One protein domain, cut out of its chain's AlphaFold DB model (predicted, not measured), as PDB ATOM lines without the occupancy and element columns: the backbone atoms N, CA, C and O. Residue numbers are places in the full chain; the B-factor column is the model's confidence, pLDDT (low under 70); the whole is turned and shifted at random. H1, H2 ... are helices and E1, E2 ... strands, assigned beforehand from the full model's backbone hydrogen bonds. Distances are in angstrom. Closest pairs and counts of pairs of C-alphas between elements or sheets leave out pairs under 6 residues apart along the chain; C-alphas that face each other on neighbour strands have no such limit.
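This is residues 136 to 265 of the 282 residues of an uncharacterized protein of Candidatus Riflebacteria bacterium (UniProt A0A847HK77). A strongly twisted sheet of seven strands runs through the middle of the domain, with helices over both faces. H1 is over one face by the edge strand E2 and H5 packs on H1; H3 and H4 are on the opposite face, and H2 packs on H4. The 130 printed residues hold five named helices and seven named strands, in the order E1 H1 E2 H2 E3 H3 H4 E4 E5 E6 E7 H5. The sheet, E2 E1 E3 E4 E7 E6 E5, is mixed, and so is the class, helices and strands. The whole is compact, with a radius of gyration of the C-alphas of 13.8 A and spans of 37 by 35 by 23 A.

E1, residues 136 to 139, has E2, residues 163 to 167, as parallel neighbour at 42 degrees; N 139 and O 166 are 2.8 A apart, within hydrogen-bond range. Between them in the chain, H1, residues 145 to 152, is on the sheet at a height of 8.9 A, only just over E2 with 3 C-alphas falling on it. E1, H1, E2 form a strand-helix-strand unit, two parallel neighbours with a helix between, its crossover right-handed. E3, residues 187 to 191, is parallel to E1, with N 189 and O 138 2.8 A apart. E2, H2 of residues 179 to 182, and E3 form a split unit, E1 between the strands, also right-handed. E4, residues 215 to 219, is parallel to E3, with N 217 and O 188 2.8 A apart. E3, H3 of residues 192 to 197, H4 of residues 200 to 211, and E4 form another right-handed unit. H3 and H4 lie on the same face, opposite to H1. H4 stands up from the sheet at 43 degrees, over E4 and E7, residues 250 to 255. H4 touches H2 with residues 205 to 209 alone, the closest C-alphas, of Trp 179 and Ala 205, 4.3 A apart. E7 is parallel to E4, with N 218 and O 253 2.8 A apart. E5, residues 229 to 231, E6, residues 243 to 247, and E7 form a meander, each strand the antiparallel neighbour of the one before; N 231 and O 244 are 2.9 A apart, N 245 and O 252 2.8 A. H5, residues 259 to 264, touches H1 about perpendicular at 81 degrees, the closest C-alphas, of Ala 151 and Ser 264, 4.1 A apart. In H1, H3, H4 and H5 every O i to N i+4 pair is within hydrogen-bond range; H2 is too short for one.

E1 begins at C-alpha 136 (-25.083, 10.040, -39.827). H4 measures 16.1 A from first to last C-alpha, E7 16.6 A and E4 13.5 A. H5 ends at C-alpha 264 (-29.041, 28.637, -39.381).

The two C-alphas farthest apart, of Gln 174 and Arg 235, are 38.1 A apart. The links E2 to H2 and E5 to E6 are long. The printed part has no cut, and no printed residue is under 70 in pLDDT.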
ATOM      1  N   GLN A 136     -25.551   9.722 -38.481       89.38
ATOM      2  CA  GLN A 136     -25.083  10.040 -39.827       89.38
ATOM      3  C   GLN A 136     -26.257  10.437 -40.709       89.38
ATOM      4  O   GLN A 136     -27.288   9.762 -40.695       89.38
ATOM      5  N   ILE A 137     -26.089  11.491 -41.501       93.62
ATOM      6  CA  ILE A 137     -27.060  11.871 -42.523       93.62
ATOM      7  C   ILE A 137     -26.381  12.001 -43.883       93.62
ATOM      8  O   ILE A 137     -25.257  12.495 -43.973       93.62
ATOM      9  N   LEU A 138     -27.051  11.526 -44.933       95.19
ATOM     10  CA  LEU A 138     -26.594  11.702 -46.309       95.19
ATOM     11  C   LEU A 138     -27.231  12.962 -46.872       95.19
ATOM     12  O   LEU A 138     -28.452  13.099 -46.858       95.19
ATOM     13  N   VAL A 139     -26.400  13.862 -47.368       95.94
ATOM     14  CA  VAL A 139     -26.795  15.202 -47.772       95.94
ATOM     15  C   VAL A 139     -26.465  15.421 -49.245       95.94
ATOM     16  O   VAL A 139     -25.415  15.000 -49.733       95.94
ATOM     17  N   ASP A 140     -27.368  16.098 -49.949       95.69
ATOM     18  CA  ASP A 140     -27.158  16.620 -51.300       95.69
ATOM     19  C   ASP A 140     -25.825  17.372 -51.402       95.69
ATOM     20  O   ASP A 140     -25.499  18.196 -50.543       95.69
ATOM     21  N   SER A 141     -25.069  17.130 -52.473       92.75
ATOM     22  CA  SER A 141     -23.773  17.778 -52.705       92.75
ATOM     23  C   SER A 141     -23.878  19.294 -52.897       92.75
ATOM     24  O   SER A 141     -22.883  20.003 -52.765       92.75
ATOM     25  N   ARG A 142     -25.078  19.820 -53.174       93.38
ATOM     26  CA  ARG A 142     -25.333  21.263 -53.288       93.38
ATOM     27  C   ARG A 142     -25.472  21.976 -51.949       93.38
ATOM     28  O   ARG A 142     -25.415  23.204 -51.924       93.38
ATOM     29  N   ILE A 143     -25.691  21.258 -50.847       94.44
ATOM     30  CA  ILE A 143     -25.653  21.876 -49.517       94.44
ATOM     31  C   ILE A 143     -24.184  22.032 -49.140       94.44
ATOM     32  O   ILE A 143     -23.452  21.051 -49.066       94.44
ATOM     33  N   SER A 144     -23.720  23.257 -48.903       93.88
ATOM     34  CA  SER A 144     -22.334  23.436 -48.481       93.88
ATOM     35  C   SER A 144     -22.134  22.917 -47.055       93.88
ATOM     36  O   SER A 144     -23.031  22.996 -46.214       93.88
ATOM     37  N   ARG A 145     -20.923  22.440 -46.747       93.31
ATOM     38  CA  ARG A 145     -20.559  22.050 -45.379       93.31
ATOM     39  C   ARG A 145     -20.790  23.175 -44.369       93.31
ATOM     40  O   ARG A 145     -21.251  22.913 -43.267       93.31
ATOM     41  N   THR A 146     -20.499  24.414 -44.759       94.44
ATOM     42  CA  THR A 146     -20.707  25.600 -43.922       94.44
ATOM     43  C   THR A 146     -22.184  25.809 -43.600       94.44
ATOM     44  O   THR A 146     -22.522  26.020 -42.440       94.44
ATOM     45  N   ASP A 147     -23.069  25.714 -44.598       94.62
ATOM     46  CA  ASP A 147     -24.517  25.858 -44.387       94.62
ATOM     47  C   ASP A 147     -25.063  24.716 -43.527       94.62
ATOM     48  O   ASP A 147     -25.886  24.927 -42.637       94.62
ATOM     49  N   PHE A 148     -24.565  23.500 -43.759       95.25
ATOM     50  CA  PHE A 148     -24.910  22.346 -42.946       95.25
ATOM     51  C   PHE A 148     -24.512  22.541 -41.477       95.25
ATOM     52  O   PHE A 148     -25.338  22.376 -40.581       95.25
ATOM     53  N   GLU A 149     -23.256  22.916 -41.220       94.31
ATOM     54  CA  GLU A 149     -22.739  23.158 -39.871       94.31
ATOM     55  C   GLU A 149     -23.453  24.334 -39.189       94.31
ATOM     56  O   GLU A 149     -23.679  24.286 -37.982       94.31
ATOM     57  N   ALA A 150     -23.874  25.353 -39.943       94.00
ATOM     58  CA  ALA A 150     -24.667  26.460 -39.417       94.00
ATOM     59  C   ALA A 150     -26.088  26.029 -39.000       94.00
ATOM     60  O   ALA A 150     -26.590  26.497 -37.979       94.00
ATOM     61  N   ALA A 151     -26.723  25.117 -39.741       95.25
ATOM     62  CA  ALA A 151     -28.070  24.627 -39.445       95.25
ATOM     63  C   ALA A 151     -28.106  23.541 -38.354       95.25
ATOM     64  O   ALA A 151     -29.018  23.530 -37.522       95.25
ATOM     65  N   PHE A 152     -27.134  22.624 -38.358       94.19
ATOM     66  CA  PHE A 152     -27.105  21.423 -37.510       94.19
ATOM     67  C   PHE A 152     -26.008  21.427 -36.439       94.19
ATOM     68  O   PHE A 152     -25.890  20.462 -35.686       94.19
ATOM     69  N   GLY A 153     -25.206  22.486 -36.349       90.44
ATOM     70  CA  GLY A 153     -24.195  22.673 -35.312       90.44
ATOM     71  C   GLY A 153     -24.429  23.933 -34.481       90.44
ATOM     72  O   GLY A 153     -25.282  24.767 -34.788       90.44
ATOM     73  N   GLY A 154     -23.649  24.086 -33.408       86.25
ATOM     74  CA  GLY A 154     -23.579  25.314 -32.610       86.25
ATOM     75  C   GLY A 154     -24.937  25.799 -32.093       86.25
ATOM     76  O   GLY A 154     -25.503  25.209 -31.179       86.25
ATOM     77  N   SER A 155     -25.436  26.908 -32.647       86.38
ATOM     78  CA  SER A 155     -26.721  27.525 -32.284       86.38
ATOM     79  C   SER A 155     -27.839  27.304 -33.310       86.38
ATOM     80  O   SER A 155     -28.908  27.893 -33.158       86.38
ATOM     81  N   GLY A 156     -27.598  26.516 -34.360       92.69
ATOM     82  CA  GLY A 156     -28.600  26.204 -35.375       92.69
ATOM     83  C   GLY A 156     -29.759  25.382 -34.814       92.69
ATOM     84  O   GLY A 156     -29.606  24.629 -33.847       92.69
ATOM     85  N   ALA A 157     -30.928  25.491 -35.443       94.81
ATOM     86  CA  ALA A 157     -32.142  24.815 -34.992       94.81
ATOM     87  C   ALA A 157     -32.010  23.281 -34.951       94.81
ATOM     88  O   ALA A 157     -32.670  22.619 -34.147       94.81
ATOM     89  N   GLY A 158     -31.147  22.703 -35.791       94.25
ATOM     90  CA  GLY A 158     -30.860  21.271 -35.840       94.25
ATOM     91  C   GLY A 158     -29.778  20.799 -34.863       94.25
ATOM     92  O   GLY A 158     -29.525  19.599 -34.803       94.25
ATOM     93  N   ASN A 159     -29.145  21.686 -34.084       93.25
ATOM     94  CA  ASN A 159     -28.004  21.334 -33.223       93.25
ATOM     95  C   ASN A 159     -28.312  20.213 -32.213       93.25
ATOM     96  O   ASN A 159     -27.461  19.375 -31.918       93.25
ATOM     97  N   SER A 160     -29.551  20.151 -31.718       91.12
ATOM     98  CA  SER A 160     -29.983  19.109 -30.775       91.12
ATOM     99  C   SER A 160     -29.919  17.686 -31.346       91.12
ATOM    100  O   SER A 160     -29.866  16.723 -30.582       91.12
ATOM    101  N   LEU A 161     -29.888  17.541 -32.674       92.69
ATOM    102  CA  LEU A 161     -29.852  16.248 -33.348       92.69
ATOM    103  C   LEU A 161     -28.472  15.576 -33.303       92.69
ATOM    104  O   LEU A 161     -28.397  14.361 -33.482       92.69
ATOM    105  N   ASN A 162     -27.400  16.340 -33.042       90.69
ATOM    106  CA  ASN A 162     -26.019  15.848 -32.942       90.69
ATOM    107  C   ASN A 162     -25.623  14.930 -34.120       90.69
ATOM    108  O   ASN A 162     -25.195  13.781 -33.945       90.69
ATOM    109  N   VAL A 163     -25.822  15.450 -35.331       91.56
ATOM    110  CA  VAL A 163     -25.621  14.720 -36.585       91.56
ATOM    111  C   VAL A 163     -24.260  15.001 -37.213       91.56
ATOM    112  O   VAL A 163     -23.612  16.014 -36.946       91.56
ATOM    113  N   GLU A 164     -23.836  14.095 -38.083       91.31
ATOM    114  CA  GLU A 164     -22.673  14.250 -38.942       91.31
ATOM    115  C   GLU A 164     -23.064  14.113 -40.415       91.31
ATOM    116  O   GLU A 164     -23.880  13.267 -40.793       91.31
ATOM    117  N   MET A 165     -22.475  14.980 -41.236       91.88
ATOM    118  CA  MET A 165     -22.742  15.061 -42.663       91.88
ATOM    119  C   MET A 165     -21.914  14.051 -43.450       91.88
ATOM    120  O   MET A 165     -20.691  14.005 -43.312       91.88
ATOM    121  N   ASN A 166     -22.581  13.346 -44.359       91.94
ATOM    122  CA  ASN A 166     -21.973  12.607 -45.457       91.94
ATOM    123  C   ASN A 166     -22.485  13.172 -46.772       91.94
ATOM    124  O   ASN A 166     -23.671  13.467 -46.895       91.94
ATOM    125  N   GLN A 167     -21.606  13.303 -47.758       90.88
ATOM    126  CA  GLN A 167     -21.972  13.771 -49.090       90.88
ATOM    127  C   GLN A 167     -21.377  12.844 -50.134       90.88
ATOM    128  O   GLN A 167     -20.265  12.342 -49.977       90.88
ATOM    129  N   PHE A 168     -22.133  12.634 -51.205       87.25
ATOM    130  CA  PHE A 168     -21.645  11.938 -52.381       87.25
ATOM    131  C   PHE A 168     -21.253  12.967 -53.440       87.25
ATOM    132  O   PHE A 168     -22.106  13.697 -53.938       87.25
ATOM    133  N   GLU A 169     -19.967  13.031 -53.783       82.00
ATOM    134  CA  GLU A 169     -19.447  13.988 -54.772       82.00
ATOM    135  C   GLU A 169     -19.579  13.494 -56.227       82.00
ATOM    136  O   GLU A 169     -19.338  14.249 -57.167       82.00
ATOM    137  N   GLY A 170     -19.961  12.227 -56.432       83.31
ATOM    138  CA  GLY A 170     -20.200  11.665 -57.761       83.31
ATOM    139  C   GLY A 170     -21.576  12.015 -58.340       83.31
ATOM    140  O   GLY A 170     -22.372  12.753 -57.763       83.31
ATOM    141  N   SER A 171     -21.887  11.435 -59.500       87.75
ATOM    142  CA  SER A 171     -23.200  11.588 -60.138       87.75
ATOM    143  C   SER A 171     -24.300  10.905 -59.322       87.75
ATOM    144  O   SER A 171     -24.109   9.791 -58.844       87.75
ATOM    145  N   LEU A 172     -25.498  11.495 -59.250       90.00
ATOM    146  CA  LEU A 172     -26.664  10.870 -58.605       90.00
ATOM    147  C   LEU A 172     -26.986   9.477 -59.173       90.00
ATOM    148  O   LEU A 172     -27.518   8.634 -58.459       90.00
ATOM    149  N   ALA A 173     -26.607   9.202 -60.424       87.69
ATOM    150  CA  ALA A 173     -26.747   7.880 -61.032       87.69
ATOM    151  C   ALA A 173     -25.847   6.797 -60.408       87.69
ATOM    152  O   ALA A 173     -26.076   5.612 -60.626       87.69
ATOM    153  N   GLN A 174     -24.828   7.199 -59.649       84.94
ATOM    154  CA  GLN A 174     -23.898   6.315 -58.946       84.94
ATOM    155  C   GLN A 174     -24.268   6.132 -57.466       84.94
ATOM    156  O   GLN A 174     -23.552   5.430 -56.747       84.94
ATOM    157  N   LEU A 175     -25.353   6.756 -56.992       90.62
ATOM    158  CA  LEU A 175     -25.922   6.455 -55.679       90.62
ATOM    159  C   LEU A 175     -26.523   5.043 -55.654       90.62
ATOM    160  O   LEU A 175     -26.618   4.350 -56.666       90.62
ATOM    161  N   TYR A 176     -26.894   4.598 -54.459       91.19
ATOM    162  CA  TYR A 176     -27.300   3.224 -54.217       91.19
ATOM    163  C   TYR A 176     -28.650   2.895 -54.858       91.19
ATOM    164  O   TYR A 176     -29.668   3.514 -54.570       91.19
ATOM    165  N   GLN A 177     -28.670   1.857 -55.692       92.00
ATOM    166  CA  GLN A 177     -29.903   1.327 -56.291       92.00
ATOM    167  C   GLN A 177     -30.604   0.297 -55.390       92.00
ATOM    168  O   GLN A 177     -31.673  -0.206 -55.723       92.00
ATOM    169  N   ASN A 178     -29.998  -0.037 -54.247       90.88
ATOM    170  CA  ASN A 178     -30.572  -0.904 -53.228       90.88
ATOM    171  C   ASN A 178     -30.824  -0.084 -51.961       90.88
ATOM    172  O   ASN A 178     -29.910   0.563 -51.450       90.88
ATOM    173  N   TRP A 179     -32.051  -0.150 -51.445       92.12
ATOM    174  CA  TRP A 179     -32.475   0.623 -50.281       92.12
ATOM    175  C   TRP A 179     -31.637   0.339 -49.029       92.12
ATOM    176  O   TRP A 179     -31.391   1.254 -48.241       92.12
ATOM    177  N   LEU A 180     -31.140  -0.898 -48.865       90.38
ATOM    178  CA  LEU A 180     -30.271  -1.272 -47.744       90.38
ATOM    179  C   LEU A 180     -29.022  -0.399 -47.697       90.38
ATOM    180  O   LEU A 180     -28.488  -0.153 -46.617       90.38
ATOM    181  N   GLY A 181     -28.600   0.131 -48.846       89.25
ATOM    182  CA  GLY A 181     -27.455   1.013 -48.897       89.25
ATOM    183  C   GLY A 181     -27.660   2.352 -48.196       89.25
ATOM    184  O   GLY A 181     -26.696   2.974 -47.766       89.25
ATOM    185  N   TYR A 182     -28.907   2.774 -48.003       92.38
ATOM    186  CA  TYR A 182     -29.239   3.973 -47.240       92.38
ATOM    187  C   TYR A 182     -29.431   3.704 -45.743       92.38
ATOM    188  O   TYR A 182     -29.472   4.658 -44.971       92.38
ATOM    189  N   SER A 183     -29.494   2.437 -45.307       89.88
ATOM    190  CA  SER A 183     -29.721   2.073 -43.893       89.88
ATOM    191  C   SER A 183     -28.620   2.556 -42.939       89.88
ATOM    192  O   SER A 183     -28.872   2.724 -41.748       89.88
ATOM    193  N   GLN A 184     -27.436   2.868 -43.477       86.69
ATOM    194  CA  GLN A 184     -26.326   3.507 -42.763       86.69
ATOM    195  C   GLN A 184     -26.600   4.956 -42.340       86.69
ATOM    196  O   GLN A 184     -25.886   5.488 -41.490       86.69
ATOM    197  N   PHE A 185     -27.632   5.591 -42.896       90.94
ATOM    198  CA  PHE A 185     -28.017   6.961 -42.583       90.94
ATOM    199  C   PHE A 185     -29.314   6.986 -41.776       90.94
ATOM    200  O   PHE A 185     -30.268   6.260 -42.058       90.94
ATOM    201  N   HIS A 186     -29.372   7.882 -40.794       92.81
ATOM    202  CA  HIS A 186     -30.583   8.149 -40.015       92.81
ATOM    203  C   HIS A 186     -31.576   9.018 -40.783       92.81
ATOM    204  O   HIS A 186     -32.766   9.034 -40.473       92.81
ATOM    205  N   MET A 187     -31.071   9.801 -41.733       95.44
ATOM    206  CA  MET A 187     -31.872  10.656 -42.588       95.44
ATOM    207  C   MET A 187     -31.129  10.940 -43.890       95.44
ATOM    208  O   MET A 187     -29.905  11.099 -43.906       95.44
ATOM    209  N   LEU A 188     -31.891  11.036 -44.970       97.44
ATOM    210  CA  LEU A 188     -31.450  11.563 -46.251       97.44
ATOM    211  C   LEU A 188     -31.968  12.997 -46.379       97.44
ATOM    212  O   LEU A 188     -33.143  13.237 -46.123       97.44
ATOM    213  N   VAL A 189     -31.118  13.942 -46.768       97.81
ATOM    214  CA  VAL A 189     -31.477  15.355 -46.941       97.81
ATOM    215  C   VAL A 189     -31.149  15.772 -48.368       97.81
ATOM    216  O   VAL A 189     -29.979  15.924 -48.718       97.81
ATOM    217  N   PHE A 190     -32.176  15.965 -49.195       97.94
ATOM    218  CA  PHE A 190     -32.010  16.299 -50.610       97.94
ATOM    219  C   PHE A 190     -32.831  17.511 -51.030       97.94
ATOM    220  O   PHE A 190     -33.901  17.765 -50.493       97.94
ATOM    221  N   TYR A 191     -32.370  18.280 -52.016       97.69
ATOM    222  CA  TYR A 191     -33.289  19.208 -52.677       97.69
ATOM    223  C   TYR A 191     -34.225  18.415 -53.593       97.69
ATOM    224  O   TYR A 191     -33.815  17.423 -54.201       97.69
ATOM    225  N   ALA A 192     -35.455  18.899 -53.763       97.38
ATOM    226  CA  ALA A 192     -36.447  18.281 -54.642       97.38
ATOM    227  C   ALA A 192     -35.911  18.038 -56.061       97.38
ATOM    228  O   ALA A 192     -36.093  16.961 -56.622       97.38
ATOM    229  N   GLY A 193     -35.152  18.999 -56.604       96.44
ATOM    230  CA  GLY A 193     -34.505  18.849 -57.908       96.44
ATOM    231  C   GLY A 193     -33.590  17.622 -57.990       96.44
ATOM    232  O   GLY A 193     -33.622  16.923 -58.987       96.44
ATOM    233  N   SER A 194     -32.843  17.287 -56.926       96.38
ATOM    234  CA  SER A 194     -31.989  16.085 -56.944       96.38
ATOM    235  C   SER A 194     -32.801  14.808 -56.931       96.38
ATOM    236  O   SER A 194     -32.440  13.875 -57.633       96.38
ATOM    237  N   ILE A 195     -33.879  14.751 -56.149       97.00
ATOM    238  CA  ILE A 195     -34.761  13.579 -56.147       97.00
ATOM    239  C   ILE A 195     -35.351  13.362 -57.545       97.00
ATOM    240  O   ILE A 195     -35.384  12.231 -58.024       97.00
ATOM    241  N   ASN A 196     -35.750  14.438 -58.222       94.75
ATOM    242  CA  ASN A 196     -36.297  14.368 -59.577       94.75
ATOM    243  C   ASN A 196     -35.238  13.965 -60.620       94.75
ATOM    244  O   ASN A 196     -35.551  13.203 -61.531       94.75
ATOM    245  N   ASP A 197     -33.992  14.419 -60.454       95.25
ATOM    246  CA  ASP A 197     -32.867  14.106 -61.347       95.25
ATOM    247  C   ASP A 197     -32.267  12.703 -61.110       95.25
ATOM    248  O   ASP A 197     -31.510  12.197 -61.945       95.25
ATOM    249  N   MET A 198     -32.568  12.055 -59.976       96.19
ATOM    250  CA  MET A 198     -32.135  10.680 -59.713       96.19
ATOM    251  C   MET A 198     -32.756   9.718 -60.737       96.19
ATOM    252  O   MET A 198     -33.968   9.766 -60.967       96.19
ATOM    253  N   PRO A 199     -31.975   8.771 -61.291       96.12
ATOM    254  CA  PRO A 199     -32.539   7.689 -62.086       96.12
ATOM    255  C   PRO A 199     -33.583   6.895 -61.300       96.12
ATOM    256  O   PRO A 199     -33.442   6.702 -60.090       96.12
ATOM    257  N   ASP A 200     -34.586   6.361 -62.000       95.75
ATOM    258  CA  ASP A 200     -35.701   5.633 -61.381       95.75
ATOM    259  C   ASP A 200     -35.277   4.550 -60.371       95.75
ATOM    260  O   ASP A 200     -35.908   4.477 -59.314       95.75
ATOM    261  N   PRO A 201     -34.225   3.731 -60.607       94.88
ATOM    262  CA  PRO A 201     -33.787   2.739 -59.623       94.88
ATOM    263  C   PRO A 201     -33.298   3.362 -58.309       94.88
ATOM    264  O   PRO A 201     -33.611   2.852 -57.238       94.88
ATOM    265  N   VAL A 202     -32.576   4.483 -58.384       95.94
ATOM    266  CA  VAL A 202     -32.063   5.211 -57.212       95.94
ATOM    267  C   VAL A 202     -33.219   5.874 -56.469       95.94
ATOM    268  O   VAL A 202     -33.360   5.701 -55.261       95.94
ATOM    269  N   ARG A 203     -34.102   6.574 -57.194       97.00
ATOM    270  CA  ARG A 203     -35.285   7.214 -56.599       97.00
ATOM    271  C   ARG A 203     -36.189   6.182 -55.919       97.00
ATOM    272  O   ARG A 203     -36.641   6.403 -54.797       97.00
ATOM    273  N   ARG A 204     -36.403   5.021 -56.550       97.06
ATOM    274  CA  ARG A 204     -37.141   3.902 -55.948       97.06
ATOM    275  C   ARG A 204     -36.457   3.395 -54.681       97.06
ATOM    276  O   ARG A 204     -37.134   3.262 -53.672       97.06
ATOM    277  N   ALA A 205     -35.143   3.180 -54.704       96.81
ATOM    278  CA  ALA A 205     -34.389   2.730 -53.535       96.81
ATOM    279  C   ALA A 205     -34.464   3.715 -52.357       96.81
ATOM    280  O   ALA A 205     -34.569   3.289 -51.209       96.81
ATOM    281  N   VAL A 206     -34.462   5.022 -52.632       97.75
ATOM    282  CA  VAL A 206     -34.679   6.069 -51.624       97.75
ATOM    283  C   VAL A 206     -36.069   5.945 -50.992       97.75
ATOM    284  O   VAL A 206     -36.184   5.951 -49.767       97.75
ATOM    285  N   PHE A 207     -37.127   5.782 -51.790       98.12
ATOM    286  CA  PHE A 207     -38.475   5.603 -51.242       98.12
ATOM    287  C   PHE A 207     -38.663   4.258 -50.539       98.12
ATOM    288  O   PHE A 207     -39.336   4.206 -49.516       98.12
ATOM    289  N   ASP A 208     -38.040   3.188 -51.023       97.69
ATOM    290  CA  ASP A 208     -38.049   1.885 -50.356       97.69
ATOM    291  C   ASP A 208     -37.313   1.939 -49.011       97.69
ATOM    292  O   ASP A 208     -37.755   1.320 -48.045       97.69
ATOM    293  N   TYR A 209     -36.254   2.748 -48.901       96.81
ATOM    294  CA  TYR A 209     -35.598   3.033 -47.624       96.81
ATOM    295  C   TYR A 209     -36.563   3.718 -46.651       96.81
ATOM    296  O   TYR A 209     -36.641   3.315 -45.489       96.81
ATOM    297  N   VAL A 210     -37.346   4.697 -47.122       97.81
ATOM    298  CA  VAL A 210     -38.380   5.335 -46.295       97.81
ATOM    299  C   VAL A 210     -39.452   4.318 -45.893       97.81
ATOM    300  O   VAL A 210     -39.727   4.177 -44.706       97.81
ATOM    301  N   ARG A 211     -39.974   3.517 -46.833       97.56
ATOM    302  CA  ARG A 211     -40.942   2.442 -46.536       97.56
ATOM    303  C   ARG A 211     -40.438   1.470 -45.475       97.56
ATOM    304  O   ARG A 211     -41.222   1.021 -44.640       97.56
ATOM    305  N   ALA A 212     -39.143   1.167 -45.484       94.94
ATOM    306  CA  ALA A 212     -38.496   0.273 -44.530       94.94
ATOM    307  C   ALA A 212     -38.243   0.896 -43.141       94.94
ATOM    308  O   ALA A 212     -37.729   0.206 -42.263       94.94
ATOM    309  N   GLY A 213     -38.598   2.166 -42.919       94.31
ATOM    310  CA  GLY A 213     -38.434   2.848 -41.632       94.31
ATOM    311  C   GLY A 213     -37.470   4.028 -41.654       94.31
ATOM    312  O   GLY A 213     -37.268   4.652 -40.617       94.31
ATOM    313  N   GLY A 214     -36.861   4.336 -42.797       95.56
ATOM    314  CA  GLY A 214     -35.958   5.468 -42.973       95.56
ATOM    315  C   GLY A 214     -36.651   6.833 -42.967       95.56
ATOM    316  O   GLY A 214     -37.880   6.933 -43.018       95.56
ATOM    317  N   SER A 215     -35.845   7.896 -42.954       97.62
ATOM    318  CA  SER A 215     -36.340   9.277 -43.005       97.62
ATOM    319  C   SER A 215     -35.755  10.046 -44.183       97.62
ATOM    320  O   SER A 215     -34.539  10.078 -44.371       97.62
ATOM    321  N   LEU A 216     -36.611  10.707 -44.957       98.44
ATOM    322  CA  LEU A 216     -36.221  11.568 -46.072       98.44
ATOM    323  C   LEU A 216     -36.723  12.989 -45.819       98.44
ATOM    324  O   LEU A 216     -37.918  13.196 -45.655       98.44
ATOM    325  N   LEU A 217     -35.820  13.962 -45.814       98.44
ATOM    326  CA  LEU A 217     -36.123  15.388 -45.804       98.44
ATOM    327  C   LEU A 217     -35.854  15.963 -47.197       98.44
ATOM    328  O   LEU A 217     -34.722  15.900 -47.684       98.44
ATOM    329  N   THR A 218     -36.872  16.553 -47.820       98.25
ATOM    330  CA  THR A 218     -36.728  17.281 -49.080       98.25
ATOM    331  C   THR A 218     -36.884  18.781 -48.898       98.25
ATOM    332  O   THR A 218     -37.791  19.255 -48.218       98.25
ATOM    333  N   MET A 219     -36.001  19.546 -49.536       97.75
ATOM    334  CA  MET A 219     -36.140  20.998 -49.653       97.75
ATOM    335  C   MET A 219     -36.817  21.316 -50.986       97.75
ATOM    336  O   MET A 219     -36.238  21.103 -52.059       97.75
ATOM    337  N   GLY A 220     -38.047  21.810 -50.903       97.06
ATOM    338  CA  GLY A 220     -38.992  21.878 -52.009       97.06
ATOM    339  C   GLY A 220     -39.867  20.625 -52.111       97.06
ATOM    340  O   GLY A 220     -39.590  19.586 -51.504       97.06
ATOM    341  N   SER A 221     -40.925  20.744 -52.911       95.50
ATOM    342  CA  SER A 221     -41.892  19.670 -53.137       95.50
ATOM    343  C   SER A 221     -41.462  18.708 -54.239       95.50
ATOM    344  O   SER A 221     -40.889  19.123 -55.250       95.50
ATOM    345  N   ILE A 222     -41.794  17.436 -54.053       96.25
ATOM    346  CA  ILE A 222     -41.578  16.362 -55.026       96.25
ATOM    347  C   ILE A 222     -42.904  15.686 -55.382       96.25
ATOM    348  O   ILE A 222     -43.924  15.893 -54.729       96.25
ATOM    349  N   GLU A 223     -42.892  14.855 -56.421       95.38
ATOM    350  CA  GLU A 223     -43.978  13.898 -56.621       95.38
ATOM    351  C   GLU A 223     -43.868  12.804 -55.553       95.38
ATOM    352  O   GLU A 223     -42.921  12.013 -55.528       95.38
ATOM    353  N   VAL A 224     -44.820  12.818 -54.626       95.94
ATOM    354  CA  VAL A 224     -44.897  11.864 -53.524       95.94
ATOM    355  C   VAL A 224     -45.615  10.601 -54.017       95.94
ATOM    356  O   VAL A 224     -46.685  10.732 -54.608       95.94
ATOM    357  N   PRO A 225     -45.069   9.388 -53.795       96.75
ATOM    358  CA  PRO A 225     -45.746   8.155 -54.191       96.75
ATOM    359  C   PRO A 225     -47.130   8.011 -53.542       96.75
ATOM    360  O   PRO A 225     -47.304   8.358 -52.377       96.75
ATOM    361  N   ASP A 226     -48.095   7.440 -54.267       96.31
ATOM    362  CA  ASP A 226     -49.503   7.350 -53.837       96.31
ATOM    363  C   ASP A 226     -49.721   6.618 -52.501       96.31
ATOM    364  O   ASP A 226     -50.729   6.821 -51.828       96.31
ATOM    365  N   ASP A 227     -48.796   5.735 -52.114       97.06
ATOM    366  CA  ASP A 227     -48.857   4.986 -50.860       97.06
ATOM    367  C   ASP A 227     -48.386   5.786 -49.634       97.06
ATOM    368  O   ASP A 227     -48.460   5.286 -48.511       97.06
ATOM    369  N   PHE A 228     -47.923   7.021 -49.828       98.12
ATOM    370  CA  PHE A 228     -47.529   7.920 -48.752       98.12
ATOM    371  C   PHE A 228     -48.708   8.805 -48.354       98.12
ATOM    372  O   PHE A 228     -49.288   9.525 -49.167       98.12
ATOM    373  N   VAL A 229     -49.043   8.798 -47.068       97.88
ATOM    374  CA  VAL A 229     -50.196   9.527 -46.537       97.88
ATOM    375  C   VAL A 229     -49.713  10.749 -45.776       97.88
ATOM    376  O   VAL A 229     -48.969  10.628 -44.803       97.88
ATOM    377  N   GLN A 230     -50.152  11.937 -46.194       97.56
ATOM    378  CA  GLN A 230     -49.856  13.162 -45.456       97.56
ATOM    379  C   GLN A 230     -50.527  13.118 -44.078       97.56
ATOM    380  O   GLN A 230     -51.743  12.936 -43.975       97.56
ATOM    381  N   ILE A 231     -49.747  13.339 -43.023       96.12
ATOM    382  CA  ILE A 231     -50.271  13.458 -41.664       96.12
ATOM    383  C   ILE A 231     -50.557  14.926 -41.316       96.12
ATOM    384  O   ILE A 231     -49.897  15.834 -41.834       96.12
ATOM    385  N   PRO A 232     -51.539  15.197 -40.435       94.19
ATOM    386  CA  PRO A 232     -51.809  16.551 -39.973       94.19
ATOM    387  C   PRO A 232     -50.572  17.189 -39.337       94.19
ATOM    388  O   PRO A 232     -49.951  16.611 -38.444       94.19
ATOM    389  N   GLN A 233     -50.255  18.407 -39.773       91.56
ATOM    390  CA  GLN A 233     -49.133  19.176 -39.248       91.56
ATOM    391  C   GLN A 233     -49.316  19.428 -37.744       91.56
ATOM    392  O   GLN A 233     -50.362  19.918 -37.303       91.56
ATOM    393  N   ASN A 234     -48.298  19.111 -36.950       91.19
ATOM    394  CA  ASN A 234     -48.320  19.345 -35.509       91.19
ATOM    395  C   ASN A 234     -47.677  20.708 -35.157       91.19
ATOM    396  O   ASN A 234     -47.162  21.429 -36.010       91.19
ATOM    397  N   ARG A 235     -47.693  21.091 -33.872       90.62
ATOM    398  CA  ARG A 235     -47.128  22.381 -33.422       90.62
ATOM    399  C   ARG A 235     -45.618  22.512 -33.637       90.62
ATOM    400  O   ARG A 235     -45.142  23.639 -33.715       90.62
ATOM    401  N   VAL A 236     -44.872  21.405 -33.676       89.88
ATOM    402  CA  VAL A 236     -43.410  21.451 -33.846       89.88
ATOM    403  C   VAL A 236     -43.004  21.598 -35.316       89.88
ATOM    404  O   VAL A 236     -41.919  22.094 -35.596       89.88
ATOM    405  N   ASP A 237     -43.902  21.259 -36.242       93.44
ATOM    406  CA  ASP A 237     -43.705  21.378 -37.691       93.44
ATOM    407  C   ASP A 237     -43.975  22.789 -38.232       93.44
ATOM    408  O   ASP A 237     -43.333  23.235 -39.185       93.44
ATOM    409  N   GLN A 238     -44.928  23.499 -37.617       92.69
ATOM    410  CA  GLN A 238     -45.395  24.820 -38.056       92.69
ATOM    411  C   GLN A 238     -44.279  25.864 -38.229       92.69
ATOM    412  O   GLN A 238     -44.294  26.552 -39.251       92.69
ATOM    413  N   PRO A 239     -43.294  25.999 -37.313       92.81
ATOM    414  CA  PRO A 239     -42.256  27.025 -37.438       92.81
ATOM    415  C   PRO A 239     -41.367  26.881 -38.678       92.81
ATOM    416  O   PRO A 239     -40.760  27.861 -39.096       92.81
ATOM    417  N   PHE A 240     -41.296  25.681 -39.259       94.00
ATOM    418  CA  PHE A 240     -40.511  25.389 -40.461       94.00
ATOM    419  C   PHE A 240     -41.391  25.069 -41.679       94.00
ATOM    420  O   PHE A 240     -40.878  24.630 -42.704       94.00
ATOM    421  N   ASN A 241     -42.710  25.263 -41.560       94.88
ATOM    422  CA  ASN A 241     -43.704  24.925 -42.578       94.88
ATOM    423  C   ASN A 241     -43.583  23.481 -43.114       94.88
ATOM    424  O   ASN A 241     -43.715  23.241 -44.313       94.88
ATOM    425  N   LEU A 242     -43.310  22.508 -42.238       97.31
ATOM    426  CA  LEU A 242     -43.074  21.129 -42.679       97.31
ATOM    427  C   LEU A 242     -44.382  20.442 -43.074       97.31
ATOM    428  O   LEU A 242     -45.363  20.489 -42.324       97.31
ATOM    429  N   LYS A 243     -44.372  19.738 -44.206       97.62
ATOM    430  CA  LYS A 243     -45.382  18.728 -44.544       97.62
ATOM    431  C   LYS A 243     -44.780  17.357 -44.300       97.62
ATOM    432  O   LYS A 243     -43.700  17.061 -44.801       97.62
ATOM    433  N   VAL A 244     -45.475  16.523 -43.542       97.81
ATOM    434  CA  VAL A 244     -44.982  15.196 -43.178       97.81
ATOM    435  C   VAL A 244     -45.901  14.148 -43.779       97.81
ATOM    436  O   VAL A 244     -47.122  14.267 -43.694       97.81
ATOM    437  N   TYR A 245     -45.301  13.127 -44.374       98.25
ATOM    438  CA  TYR A 245     -45.979  11.986 -44.964       98.25
ATOM    439  C   TYR A 245     -45.449  10.709 -44.322       98.25
ATOM    440  O   TYR A 245     -44.238  10.541 -44.158       98.25
ATOM    441  N   GLU A 246     -46.352   9.802 -43.973       97.38
ATOM    442  CA  GLU A 246     -46.006   8.446 -43.556       97.38
ATOM    443  C   GLU A 246     -46.017   7.531 -44.779       97.38
ATOM    444  O   GLU A 246     -47.002   7.481 -45.513       97.38
ATOM    445  N   GLY A 247     -44.912   6.820 -44.996       93.06
ATOM    446  CA  GLY A 247     -44.772   5.826 -46.055       93.06
ATOM    447  C   GLY A 247     -44.206   4.548 -45.455       93.06
ATOM    448  O   GLY A 247     -43.059   4.530 -45.006       93.06
ATOM    449  N   GLY A 248     -45.012   3.486 -45.403       94.12
ATOM    450  CA  GLY A 248     -44.652   2.256 -44.693       94.12
ATOM    451  C   GLY A 248     -44.352   2.514 -43.211       94.12
ATOM    452  O   GLY A 248     -45.227   2.951 -42.469       94.12
ATOM    453  N   PHE A 249     -43.119   2.232 -42.781       94.62
ATOM    454  CA  PHE A 249     -42.661   2.427 -41.399       94.62
ATOM    455  C   PHE A 249     -41.891   3.736 -41.168       94.62
ATOM    456  O   PHE A 249     -41.490   4.007 -40.035       94.62
ATOM    457  N   GLY A 250     -41.618   4.510 -42.221       96.69
ATOM    458  CA  GLY A 250     -40.785   5.710 -42.157       96.69
ATOM    459  C   GLY A 250     -41.532   6.982 -42.531       96.69
ATOM    460  O   GLY A 250     -42.763   7.016 -42.611       96.69
ATOM    461  N   ARG A 251     -40.768   8.063 -42.726       97.56
ATOM    462  CA  ARG A 251     -41.321   9.401 -42.974       97.56
ATOM    463  C   ARG A 251     -40.621  10.135 -44.111       97.56
ATOM    464  O   ARG A 251     -39.393  10.174 -44.178       97.56
ATOM    465  N   LEU A 252     -41.425  10.782 -44.949       98.31
ATOM    466  CA  LEU A 252     -41.001  11.844 -45.858       98.31
ATOM    467  C   LEU A 252     -41.408  13.191 -45.248       98.31
ATOM    468  O   LEU A 252     -42.550  13.370 -44.833       98.31
ATOM    469  N   ILE A 253     -40.478  14.133 -45.197       98.25
ATOM    470  CA  ILE A 253     -40.671  15.486 -44.695       98.25
ATOM    471  C   ILE A 253     -40.357  16.436 -45.845       98.25
ATOM    472  O   ILE A 253     -39.214  16.508 -46.282       98.25
ATOM    473  N   GLU A 254     -41.348  17.173 -46.328       97.94
ATOM    474  CA  GLU A 254     -41.131  18.271 -47.265       97.94
ATOM    475  C   GLU A 254     -41.037  19.584 -46.489       97.94
ATOM    476  O   GLU A 254     -41.878  19.883 -45.637       97.94
ATOM    477  N   ALA A 255     -40.028  20.380 -46.809       97.56
ATOM    478  CA  ALA A 255     -39.828  21.714 -46.272       97.56
ATOM    479  C   ALA A 255     -39.668  22.736 -47.399       97.56
ATOM    480  O   ALA A 255     -39.507  22.383 -48.569       97.56
ATOM    481  N   GLU A 256     -39.655  24.015 -47.038       96.62
ATOM    482  CA  GLU A 256     -39.320  25.081 -47.979       96.62
ATOM    483  C   GLU A 256     -37.884  24.943 -48.508       96.62
ATOM    484  O   GLU A 256     -36.988  24.394 -47.858       96.62
ATOM    485  N   ALA A 257     -37.650  25.459 -49.718       94.31
ATOM    486  CA  ALA A 257     -36.363  25.334 -50.404       94.31
ATOM    487  C   ALA A 257     -35.195  26.004 -49.652       94.31
ATOM    488  O   ALA A 257     -34.034  25.661 -49.872       94.31
ATOM    489  N   ASP A 258     -35.484  26.960 -48.770       94.12
ATOM    490  CA  ASP A 258     -34.518  27.709 -47.970       94.12
ATOM    491  C   ASP A 258     -34.401  27.213 -46.517       94.12
ATOM    492  O   ASP A 258     -33.744  27.873 -45.704       94.12
ATOM    493  N   LEU A 259     -34.958  26.033 -46.191       95.94
ATOM    494  CA  LEU A 259     -34.977  25.473 -44.834       95.94
ATOM    495  C   LEU A 259     -33.609  25.561 -44.139       95.94
ATOM    496  O   LEU A 259     -33.532  26.064 -43.020       95.94
ATOM    497  N   ILE A 260     -32.523  25.132 -44.789       94.94
ATOM    498  CA  ILE A 260     -31.172  25.127 -44.192       94.94
ATOM    499  C   ILE A 260     -30.744  26.535 -43.744       94.94
ATOM    500  O   ILE A 260     -30.201  26.714 -42.650       94.94
ATOM    501  N   LYS A 261     -31.055  27.565 -44.538       92.44
ATOM    502  CA  LYS A 261     -30.769  28.962 -44.180       92.44
ATOM    503  C   LYS A 261     -31.646  29.429 -43.018       92.44
ATOM    504  O   LYS A 261     -31.147  30.086 -42.104       92.44
ATOM    505  N   SER A 262     -32.926  29.052 -43.017       91.94
ATOM    506  CA  SER A 262     -33.848  29.368 -41.916       91.94
ATOM    507  C   SER A 262     -33.390  28.742 -40.589       91.94
ATOM    508  O   SER A 262     -33.364  29.415 -39.560       91.94
ATOM    509  N   MET A 263     -32.910  27.493 -40.623       94.50
ATOM    510  CA  MET A 263     -32.396  26.764 -39.459       94.50
ATOM    511  C   MET A 263     -31.097  27.351 -38.912       94.50
ATOM    512  O   MET A 263     -30.827  27.229 -37.720       94.50
ATOM    513  N   SER A 264     -30.301  27.994 -39.766       91.50
ATOM    514  CA  SER A 264     -29.041  28.637 -39.381       91.50
ATOM    515  C   SER A 264     -29.247  29.947 -38.610       91.50
ATOM    516  O   SER A 264     -28.320  30.459 -37.983       91.50
ATOM    517  N   SER A 265     -30.454  30.520 -38.657       81.75
ATOM    518  CA  SER A 265     -30.755  31.780 -37.979       81.75
ATOM    519  C   SER A 265     -30.950  31.563 -36.471       81.75
ATOM    520  O   SER A 265     -31.674  30.640 -36.085       81.75
TER     521      SER A 265